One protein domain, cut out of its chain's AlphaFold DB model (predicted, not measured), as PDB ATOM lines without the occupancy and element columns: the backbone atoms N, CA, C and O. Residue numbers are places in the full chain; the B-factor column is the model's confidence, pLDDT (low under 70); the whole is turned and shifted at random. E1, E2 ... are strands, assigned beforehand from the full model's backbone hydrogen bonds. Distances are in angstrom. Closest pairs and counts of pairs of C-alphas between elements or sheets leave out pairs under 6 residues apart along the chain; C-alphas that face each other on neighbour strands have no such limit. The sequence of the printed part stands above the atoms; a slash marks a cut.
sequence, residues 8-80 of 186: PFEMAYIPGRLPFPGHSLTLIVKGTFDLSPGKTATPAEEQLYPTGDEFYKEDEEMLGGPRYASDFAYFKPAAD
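This is residues 8 to 80 of the 186 residues of the protein "DUF2169 domain-containing protein" of Desulfobacteraceae bacterium 4572_123 (UniProt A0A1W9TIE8). There is little regular structure here: one long two-stranded hairpin, E1 and E2, and a long chain of loops. Past E2, one loop, with Gly 38 near its tip, lengthens the hairpin's line; another, through Glu 61, reaches to one side, and the last residues fold back beside the hairpin. The printed part has 73 residues, 14 of them in two named strands, E1 then E2, antiparallel, with no named helix: all strand. It is loose and flat, with a radius of gyration of the C-alphas of 15.4 A and spans of 47 by 35 by 19 A.

E1, residues 10 to 16, begins at C-alpha 10 (-51.395, -20.351, -18.669) and is 20.2 A long. E2, residues 24 to 30, is 19.6 A long and ends at C-alpha 30 (-46.921, -17.775, -17.242).

E1 and E2 form a hairpin, antiparallel at 160 degrees. C-alphas 13 and 27 face each other at 4.5 A. N 12 and O 28, 2.9 A apart, are within hydrogen-bond range. Residues 33 to 34 pair antiparallel with 42 to 43.

The C-alphas farthest apart, Pro 21 and Gly 38, are 48.9 A apart. The printed part has no cut. The link E1 to E2 is short. No printed residue is under 70 in pLDDT.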
ATOM      1  N   PRO A   8     -50.046 -21.411 -25.889       91.31
ATOM      2  CA  PRO A   8     -50.003 -22.604 -25.050       91.31
ATOM      3  C   PRO A   8     -49.755 -22.282 -23.565       91.31
ATOM      4  O   PRO A   8     -49.556 -23.206 -22.789       91.31
ATOM      5  N   PHE A   9     -49.679 -21.008 -23.167       95.75
ATOM      6  CA  PHE A   9     -49.293 -20.602 -21.816       95.75
ATOM      7  C   PHE A   9     -50.501 -20.336 -20.933       95.75
ATOM      8  O   PHE A   9     -51.534 -19.848 -21.397       95.75
ATOM      9  N   GLU A  10     -50.336 -20.585 -19.639       95.62
ATOM     10  CA  GLU A  10     -51.395 -20.351 -18.669       95.62
ATOM     11  C   GLU A  10     -51.523 -18.870 -18.334       95.62
ATOM     12  O   GLU A  10     -50.539 -18.121 -18.297       95.62
ATOM     13  N   MET A  11     -52.755 -18.437 -18.070       94.75
ATOM     14  CA  MET A  11     -53.045 -17.038 -17.784       94.75
ATOM     15  C   MET A  11     -53.958 -16.838 -16.580       94.75
ATOM     16  O   MET A  11     -54.797 -17.668 -16.245       94.75
ATOM     17  N   ALA A  12     -53.816 -15.674 -15.959       94.50
ATOM     18  CA  ALA A  12     -54.698 -15.164 -14.924       94.50
ATOM     19  C   ALA A  12     -54.885 -13.656 -15.116       94.50
ATOM     20  O   ALA A  12     -54.211 -13.025 -15.932       94.50
ATOM     21  N   TYR A  13     -55.809 -13.055 -14.373       93.69
ATOM     22  CA  TYR A  13     -56.016 -11.616 -14.431       93.69
ATOM     23  C   TYR A  13     -56.410 -11.033 -13.079       93.69
ATOM     24  O   TYR A  13     -57.033 -11.695 -12.252       93.69
ATOM     25  N   ILE A  14     -56.072  -9.759 -12.880       93.62
ATOM     26  CA  ILE A  14     -56.457  -8.983 -11.703       93.62
ATOM     27  C   ILE A  14     -57.266  -7.766 -12.171       93.62
ATOM     28  O   ILE A  14     -56.706  -6.878 -12.824       93.62
ATOM     29  N   PRO A  15     -58.574  -7.689 -11.863       92.69
ATOM     30  CA  PRO A  15     -59.326  -6.459 -12.053       92.69
ATOM     31  C   PRO A  15     -58.901  -5.433 -10.995       92.69
ATOM     32  O   PRO A  15     -58.745  -5.755  -9.818       92.69
ATOM     33  N   GLY A  16     -58.723  -4.180 -11.399       90.81
ATOM     34  CA  GLY A  16     -58.226  -3.130 -10.516       90.81
ATOM     35  C   GLY A  16     -58.668  -1.733 -10.925       90.81
ATOM     36  O   GLY A  16     -59.568  -1.548 -11.751       90.81
ATOM     37  N   ARG A  17     -58.034  -0.737 -10.302       89.19
ATOM     38  CA  ARG A  17     -58.207   0.680 -10.636       89.19
ATOM     39  C   ARG A  17     -56.875   1.421 -10.666       89.19
ATOM     40  O   ARG A  17     -56.589   2.233  -9.787       89.19
ATOM     41  N   LEU A  18     -56.034   1.086 -11.641       82.31
ATOM     42  CA  LEU A  18     -54.718   1.696 -11.823       82.31
ATOM     43  C   LEU A  18     -54.618   2.453 -13.158       82.31
ATOM     44  O   LEU A  18     -54.651   1.803 -14.204       82.31
ATOM     45  N   PRO A  19     -54.428   3.791 -13.137       81.50
ATOM     46  CA  PRO A  19     -54.593   4.705 -11.997       81.50
ATOM     47  C   PRO A  19     -56.076   4.991 -11.682       81.50
ATOM     48  O   PRO A  19     -56.930   5.028 -12.568       81.50
ATOM     49  N   PHE A  20     -56.390   5.234 -10.408       78.00
ATOM     50  CA  PHE A  20     -57.737   5.608  -9.961       78.00
ATOM     51  C   PHE A  20     -58.191   6.938 -10.606       78.00
ATOM     52  O   PHE A  20     -57.369   7.850 -10.713       78.00
ATOM     53  N   PRO A  21     -59.476   7.107 -10.997       89.12
ATOM     54  CA  PRO A  21     -60.619   6.206 -10.794       89.12
ATOM     55  C   PRO A  21     -60.867   5.193 -11.923       89.12
ATOM     56  O   PRO A  21     -61.851   4.456 -11.847       89.12
ATOM     57  N   GLY A  22     -60.023   5.157 -12.960       88.06
ATOM     58  CA  GLY A  22     -60.220   4.291 -14.123       88.06
ATOM     59  C   GLY A  22     -60.204   2.809 -13.756       88.06
ATOM     60  O   GLY A  22     -59.486   2.402 -12.849       88.06
ATOM     61  N   HIS A  23     -61.000   1.997 -14.452       90.75
ATOM     62  CA  HIS A  23     -60.914   0.542 -14.349       90.75
ATOM     63  C   HIS A  23     -59.694   0.036 -15.118       90.75
ATOM     64  O   HIS A  23     -59.431   0.485 -16.233       90.75
ATOM     65  N   SER A  24     -58.979  -0.920 -14.539       91.12
ATOM     66  CA  SER A  24     -57.845  -1.592 -15.168       91.12
ATOM     67  C   SER A  24     -58.019  -3.104 -15.094       91.12
ATOM     68  O   SER A  24     -58.664  -3.627 -14.184       91.12
ATOM     69  N   LEU A  25     -57.416  -3.810 -16.045       92.12
ATOM     70  CA  LEU A  25     -57.292  -5.259 -16.019       92.12
ATOM     71  C   LEU A  25     -55.826  -5.607 -16.259       92.12
ATOM     72  O   LEU A  25     -55.299  -5.335 -17.334       92.12
ATOM     73  N   THR A  26     -55.174  -6.188 -15.256       92.31
ATOM     74  CA  THR A  26     -53.802  -6.681 -15.395       92.31
ATOM     75  C   THR A  26     -53.861  -8.136 -15.824       92.31
ATOM     76  O   THR A  26     -54.419  -8.958 -15.099       92.31
ATOM     77  N   LEU A  27     -53.312  -8.448 -16.997       93.00
ATOM     78  CA  LEU A  27     -53.188  -9.814 -17.502       93.00
ATOM     79  C   LEU A  27     -51.835 -10.391 -17.086       93.00
ATOM     80  O   LEU A  27     -50.806  -9.730 -17.210       93.00
ATOM     81  N   ILE A  28     -51.849 -11.626 -16.604       94.25
ATOM     82  CA  ILE A  28     -50.671 -12.376 -16.181       94.25
ATOM     83  C   ILE A  28     -50.583 -13.592 -17.088       94.25
ATOM     84  O   ILE A  28     -51.555 -14.333 -17.199       94.25
ATOM     85  N   VAL A  29     -49.432 -13.792 -17.722       94.44
ATOM     86  CA  VAL A  29     -49.152 -14.955 -18.567       94.44
ATOM     87  C   VAL A  29     -47.915 -15.645 -18.012       94.44
ATOM     88  O   VAL A  29     -46.896 -14.989 -17.787       94.44
ATOM     89  N   LYS A  30     -48.004 -16.955 -17.783       95.25
ATOM     90  CA  LYS A  30     -46.921 -17.775 -17.242       95.25
ATOM     91  C   LYS A  30     -46.579 -18.885 -18.222       95.25
ATOM     92  O   LYS A  30     -47.397 -19.752 -18.512       95.25
ATOM     93  N   GLY A  31     -45.347 -18.840 -18.722       94.81
ATOM     94  CA  GLY A  31     -44.772 -19.893 -19.548       94.81
ATOM     95  C   GLY A  31     -43.786 -20.728 -18.741       94.81
ATOM     96  O   GLY A  31     -42.862 -20.191 -18.131       94.81
ATOM     97  N   THR A  32     -43.978 -22.041 -18.750       94.94
ATOM     98  CA  THR A  32     -43.061 -23.026 -18.169       94.94
ATOM     99  C   THR A  32     -42.234 -23.643 -19.290       94.94
ATOM    100  O   THR A  32     -42.782 -24.039 -20.321       94.94
ATOM    101  N   PHE A  33     -40.915 -23.710 -19.113       93.31
ATOM    102  CA  PHE A  33     -39.992 -24.189 -20.139       93.31
ATOM    103  C   PHE A  33     -39.025 -25.224 -19.572       93.31
ATOM    104  O   PHE A  33     -38.450 -25.023 -18.501       93.31
ATOM    105  N   ASP A  34     -38.787 -26.280 -20.343       91.06
ATOM    106  CA  ASP A  34     -37.758 -27.267 -20.064       91.06
ATOM    107  C   ASP A  34     -36.403 -26.803 -20.593       91.06
ATOM    108  O   ASP A  34     -36.255 -26.329 -21.726       91.06
ATOM    109  N   LEU A  35     -35.383 -26.959 -19.750       87.88
ATOM    110  CA  LEU A  35     -34.014 -26.553 -20.038       87.88
ATOM    111  C   LEU A  35     -33.129 -27.780 -20.227       87.88
ATOM    112  O   LEU A  35     -33.010 -28.631 -19.347       87.88
ATOM    113  N   SER A  36     -32.434 -27.826 -21.362       86.25
ATOM    114  CA  SER A  36     -31.387 -28.807 -21.644       86.25
ATOM    115  C   SER A  36     -30.041 -28.100 -21.827       86.25
ATOM    116  O   SER A  36     -29.985 -27.081 -22.521       86.25
ATOM    117  N   PRO A  37     -28.933 -28.615 -21.258       81.69
ATOM    118  CA  PRO A  37     -27.625 -27.977 -21.379       81.69
ATOM    119  C   PRO A  37     -27.232 -27.706 -22.837       81.69
ATOM    120  O   PRO A  37     -27.194 -28.623 -23.656       81.69
ATOM    121  N   GLY A  38     -26.933 -26.443 -23.151       82.94
ATOM    122  CA  GLY A  38     -26.498 -26.016 -24.486       82.94
ATOM    123  C   GLY A  38     -27.583 -26.043 -25.569       82.94
ATOM    124  O   GLY A  38     -27.254 -25.851 -26.737       82.94
ATOM    125  N   LYS A  39     -28.850 -26.279 -25.212       89.25
ATOM    126  CA  LYS A  39     -29.985 -26.267 -26.141       89.25
ATOM    127  C   LYS A  39     -30.931 -25.113 -25.827       89.25
ATOM    128  O   LYS A  39     -30.986 -24.629 -24.698       89.25
ATOM    129  N   THR A  40     -31.696 -24.704 -26.833       91.38
ATOM    130  CA  THR A  40     -32.809 -23.766 -26.662       91.38
ATOM    131  C   THR A  40     -33.862 -24.364 -25.732       91.38
ATOM    132  O   THR A  40     -34.168 -25.554 -25.832       91.38
ATOM    133  N   ALA A  41     -34.404 -23.538 -24.837       92.00
ATOM    134  CA  ALA A  41     -35.511 -23.924 -23.972       92.00
ATOM    135  C   ALA A  41     -36.761 -24.235 -24.809       92.00
ATOM    136  O   ALA A  41     -37.059 -23.517 -25.765       92.00
ATOM    137  N   THR A  42     -37.500 -25.275 -24.443       93.81
ATOM    138  CA  THR A  42     -38.764 -25.644 -25.099       93.81
ATOM    139  C   THR A  42     -39.917 -25.477 -24.119       93.81
ATOM    140  O   THR A  42     -39.705 -25.742 -22.937       93.81
ATOM    141  N   PRO A  43     -41.120 -25.049 -24.549       94.94
ATOM    142  CA  PRO A  43     -42.291 -25.082 -23.676       94.94
ATOM    143  C   PRO A  43     -42.448 -26.476 -23.065       94.94
ATOM    144  O   PRO A  43     -42.363 -27.471 -23.786       94.94
ATOM    145  N   ALA A  44     -42.607 -26.533 -21.746       94.75
ATOM    146  CA  ALA A  44     -42.836 -27.779 -21.030       94.75
ATOM    147  C   ALA A  44     -44.188 -28.384 -21.437       94.75
ATOM    148  O   ALA A  44     -45.128 -27.651 -21.756       94.75
ATOM    149  N   GLU A  45     -44.294 -29.712 -21.407       93.38
ATOM    150  CA  GLU A  45     -45.558 -30.415 -21.672       93.38
ATOM    151  C   GLU A  45     -46.634 -30.030 -20.646       93.38
ATOM    152  O   GLU A  45     -47.777 -29.762 -21.006       93.38
ATOM    153  N   GLU A  46     -46.241 -29.932 -19.374       93.81
ATOM    154  CA  GLU A  46     -47.087 -29.441 -18.289       93.81
ATOM    155  C   GLU A  46     -46.787 -27.960 -18.021       93.81
ATOM    156  O   GLU A  46     -45.684 -27.587 -17.609       93.81
ATOM    157  N   GLN A  47     -47.781 -27.104 -18.252       95.50
ATOM    158  CA  GLN A  47     -47.698 -25.682 -17.936       95.50
ATOM    159  C   GLN A  47     -48.206 -25.416 -16.521       95.50
ATOM    160  O   GLN A  47     -49.263 -25.893 -16.116       95.50
ATOM    161  N   LEU A  48     -47.446 -24.626 -15.763       93.62
ATOM    162  CA  LEU A  48     -47.853 -24.191 -14.434       93.62
ATOM    163  C   LEU A  48     -48.783 -22.981 -14.522       93.62
ATOM    164  O   LEU A  48     -48.473 -21.997 -15.197       93.62
ATOM    165  N   TYR A  49     -49.867 -23.011 -13.749       94.88
ATOM    166  CA  TYR A  49     -50.746 -21.858 -13.571       94.88
ATOM    167  C   TYR A  49     -50.033 -20.705 -12.843       94.88
ATOM    168  O   TYR A  49     -49.132 -20.944 -12.024       94.88
ATOM    169  N   PRO A  50     -50.428 -19.443 -13.097       95.12
ATOM    170  CA  PRO A  50     -50.073 -18.332 -12.224       95.12
ATOM    171  C   PRO A  50     -50.490 -18.618 -10.780       95.12
ATOM    172  O   PRO A  50     -51.639 -18.976 -10.515       95.12
ATOM    173  N   THR A  51     -49.558 -18.462  -9.847       94.88
ATOM    174  CA  THR A  51     -49.721 -18.859  -8.444       94.88
ATOM    175  C   THR A  51     -49.353 -17.717  -7.504       94.88
ATOM    176  O   THR A  51     -48.703 -16.745  -7.892       94.88
ATOM    177  N   GLY A  52     -49.782 -17.827  -6.245       94.62
ATOM    178  CA  GLY A  52     -49.167 -17.066  -5.157       94.62
ATOM    179  C   GLY A  52     -47.746 -17.565  -4.872       94.62
ATOM    180  O   GLY A  52     -47.155 -18.285  -5.679       94.62
ATOM    181  N   ASP A  53     -47.208 -17.204  -3.707       93.69
ATOM    182  CA  ASP A  53     -45.927 -17.754  -3.263       93.69
ATOM    183  C   ASP A  53     -46.027 -19.281  -3.116       93.69
ATOM    184  O   ASP A  53     -46.861 -19.798  -2.371       93.69
ATOM    185  N   GLU A  54     -45.155 -20.006  -3.815       93.50
ATOM    186  CA  GLU A  54     -44.994 -21.449  -3.675       93.50
ATOM    187  C   GLU A  54     -43.683 -21.759  -2.965       93.50
ATOM    188  O   GLU A  54     -42.616 -21.308  -3.385       93.50
ATOM    189  N   PHE A  55     -43.740 -22.583  -1.925       92.88
ATOM    190  CA  PHE A  55     -42.569 -23.054  -1.188       92.88
ATOM    191  C   PHE A  55     -42.140 -24.450  -1.657       92.88
ATOM    192  O   PHE A  55     -42.840 -25.141  -2.400       92.88
ATOM    193  N   TYR A  56     -40.933 -24.860  -1.268       90.38
ATOM    194  CA  TYR A  56     -40.460 -26.216  -1.544       90.38
ATOM    195  C   TYR A  56     -41.284 -27.228  -0.745       90.38
ATOM    196  O   TYR A  56     -41.636 -26.961   0.397       90.38
ATOM    197  N   LYS A  57     -41.563 -28.405  -1.324       91.00
ATOM    198  CA  LYS A  57     -42.373 -29.443  -0.656       91.00
ATOM    199  C   LYS A  57     -41.766 -29.891   0.673       91.00
ATOM    200  O   LYS A  57     -42.493 -30.300   1.563       91.00
ATOM    201  N   GLU A  58     -40.444 -29.810   0.790       91.00
ATOM    202  CA  GLU A  58     -39.706 -30.178   1.996       91.00
ATOM    203  C   GLU A  58     -39.675 -29.059   3.061       91.00
ATOM    204  O   GLU A  58     -39.126 -29.265   4.139       91.00
ATOM    205  N   ASP A  59     -40.212 -27.871   2.764       89.56
ATOM    206  CA  ASP A  59     -40.270 -26.704   3.656       89.56
ATOM    207  C   ASP A  59     -41.689 -26.528   4.218       89.56
ATOM    208  O   ASP A  59     -42.397 -25.574   3.894       89.56
ATOM    209  N   GLU A  60     -42.119 -27.490   5.040       89.69
ATOM    210  CA  GLU A  60     -43.477 -27.549   5.613       89.69
ATOM    211  C   GLU A  60     -43.828 -26.316   6.461       89.69
ATOM    212  O   GLU A  60     -44.983 -25.898   6.510       89.69
ATOM    213  N   GLU A  61     -42.826 -25.712   7.104       91.62
ATOM    214  CA  GLU A  61     -42.986 -24.530   7.957       91.62
ATOM    215  C   GLU A  61     -42.882 -23.204   7.179       91.62
ATOM    216  O   GLU A  61     -43.055 -22.139   7.771       91.62
ATOM    217  N   MET A  62     -42.602 -23.250   5.867       89.88
ATOM    218  CA  MET A  62     -42.459 -22.078   4.987       89.88
ATOM    219  C   MET A  62     -41.443 -21.048   5.513       89.88
ATOM    220  O   MET A  62     -41.629 -19.835   5.401       89.88
ATOM    221  N   LEU A  63     -40.358 -21.530   6.125       86.75
ATOM    222  CA  LEU A  63     -39.320 -20.678   6.720       86.75
ATOM    223  C   LEU A  63     -38.194 -20.350   5.733       86.75
ATOM    224  O   LEU A  63     -37.353 -19.484   6.002       86.75
ATOM    225  N   GLY A  64     -38.126 -21.073   4.618       87.31
ATOM    226  CA  GLY A  64     -37.177 -20.869   3.540       87.31
ATOM    227  C   GLY A  64     -37.571 -19.748   2.579       87.31
ATOM    228  O   GLY A  64     -38.543 -19.022   2.754       87.31
ATOM    229  N   GLY A  65     -36.750 -19.578   1.540       87.50
ATOM    230  CA  GLY A  65     -37.114 -18.719   0.413       87.50
ATOM    231  C   GLY A  65     -38.124 -19.433  -0.489       87.50
ATOM    232  O   GLY A  65     -38.010 -20.657  -0.637       87.50
ATOM    233  N   PRO A  66     -39.052 -18.699  -1.130       91.00
ATOM    234  CA  PRO A  66     -40.035 -19.306  -2.015       91.00
ATOM    235  C   PRO A  66     -39.344 -20.025  -3.182       91.00
ATOM    236  O   PRO A  66     -38.296 -19.601  -3.684       91.00
ATOM    237  N   ARG A  67     -39.939 -21.137  -3.614       91.06
ATOM    238  CA  ARG A  67     -39.609 -21.828  -4.864       91.06
ATOM    239  C   ARG A  67     -40.003 -20.969  -6.063       91.06
ATOM    240  O   ARG A  67     -39.189 -20.823  -6.975       91.06
ATOM    241  N   TYR A  68     -41.206 -20.398  -6.014       91.62
ATOM    242  CA  TYR A  68     -41.707 -19.382  -6.934       91.62
ATOM    243  C   TYR A  68     -42.356 -18.269  -6.115       91.62
ATOM    244  O   TYR A  68     -43.140 -18.550  -5.213       91.62
ATOM    245  N   ALA A  69     -41.994 -17.019  -6.398       90.81
ATOM    246  CA  ALA A  69     -42.698 -15.878  -5.825       90.81
ATOM    247  C   ALA A  69     -44.040 -15.685  -6.544       90.81
ATOM    248  O   ALA A  69     -44.193 -16.121  -7.684       90.81
ATOM    249  N   SER A  70     -44.975 -15.004  -5.887       93.50
ATOM    250  CA  SER A  70     -46.289 -14.686  -6.438       93.50
ATOM    251  C   SER A  70     -46.206 -14.046  -7.827       93.50
ATOM    252  O   SER A  70     -45.540 -13.028  -8.032       93.50
ATOM    253  N   ASP A  71     -46.962 -14.607  -8.769       93.88
ATOM    254  CA  ASP A  71     -47.139 -14.057 -10.114       93.88
ATOM    255  C   ASP A  71     -48.085 -12.840 -10.115       93.88
ATOM    256  O   ASP A  71     -48.100 -12.036 -11.053       93.88
ATOM    257  N   PHE A  72     -48.879 -12.689  -9.051       93.38
ATOM    258  CA  PHE A  72     -49.931 -11.688  -8.934       93.38
ATOM    259  C   PHE A  72     -49.383 -10.341  -8.462       93.38
ATOM    260  O   PHE A  72     -49.298 -10.060  -7.266       93.38
ATOM    261  N   ALA A  73     -49.077  -9.471  -9.425       90.44
ATOM    262  CA  ALA A  73     -48.746  -8.071  -9.193       90.44
ATOM    263  C   ALA A  73     -49.686  -7.161  -9.990       90.44
ATOM    264  O   ALA A  73     -49.870  -7.337 -11.191       90.44
ATOM    265  N   TYR A  74     -50.249  -6.147  -9.331       88.44
ATOM    266  CA  TYR A  74     -51.103  -5.153  -9.989       88.44
ATOM    267  C   TYR A  74     -50.371  -4.378 -11.091       88.44
ATOM    268  O   TYR A  74     -50.961  -4.058 -12.121       88.44
ATOM    269  N   PHE A  75     -49.091  -4.079 -10.867       86.50
ATOM    270  CA  PHE A  75     -48.227  -3.398 -11.817       86.50
ATOM    271  C   PHE A  75     -46.898  -4.140 -11.912       86.50
ATOM    272  O   PHE A  75     -46.198  -4.295 -10.912       86.50
ATOM    273  N   LYS A  76     -46.564  -4.591 -13.123       85.31
ATOM    274  CA  LYS A  76     -45.350  -5.347 -13.415       85.31
ATOM    275  C   LYS A  76     -44.682  -4.738 -14.656       85.31
ATOM    276  O   LYS A  76     -45.087  -5.052 -15.772       85.31
ATOM    277  N   PRO A  77     -43.725  -3.806 -14.487       84.62
ATOM    278  CA  PRO A  77     -43.180  -3.031 -15.604       84.62
ATOM    279  C   PRO A  77     -42.308  -3.860 -16.556       84.62
ATOM    280  O   PRO A  77     -42.047  -3.422 -17.672       84.62
ATOM    281  N   ALA A  78     -41.842  -5.033 -16.120       87.06
ATOM    282  CA  ALA A  78     -41.002  -5.937 -16.895       87.06
ATOM    283  C   ALA A  78     -41.326  -7.402 -16.572       87.06
ATOM    284  O   ALA A  78     -41.896  -7.702 -15.526       87.06
ATOM    285  N   ALA A  79     -40.944  -8.317 -17.463       85.75
ATOM    286  CA  ALA A  79     -41.064  -9.749 -17.211       85.75
ATOM    287  C   ALA A  79     -40.047 -10.215 -16.155       85.75
ATOM    288  O   ALA A  79     -38.898  -9.771 -16.155       85.75
ATOM    289  N   ASP A  80     -40.456 -11.162 -15.311       87.62
ATOM    290  CA  ASP A  80     -39.541 -11.839 -14.393       87.62
ATOM    291  C   ASP A  80     -38.985 -13.097 -15.058       87.62
ATOM    292  O   ASP A  80     -39.726 -13.880 -15.653       87.62
TER     293      ASP A  80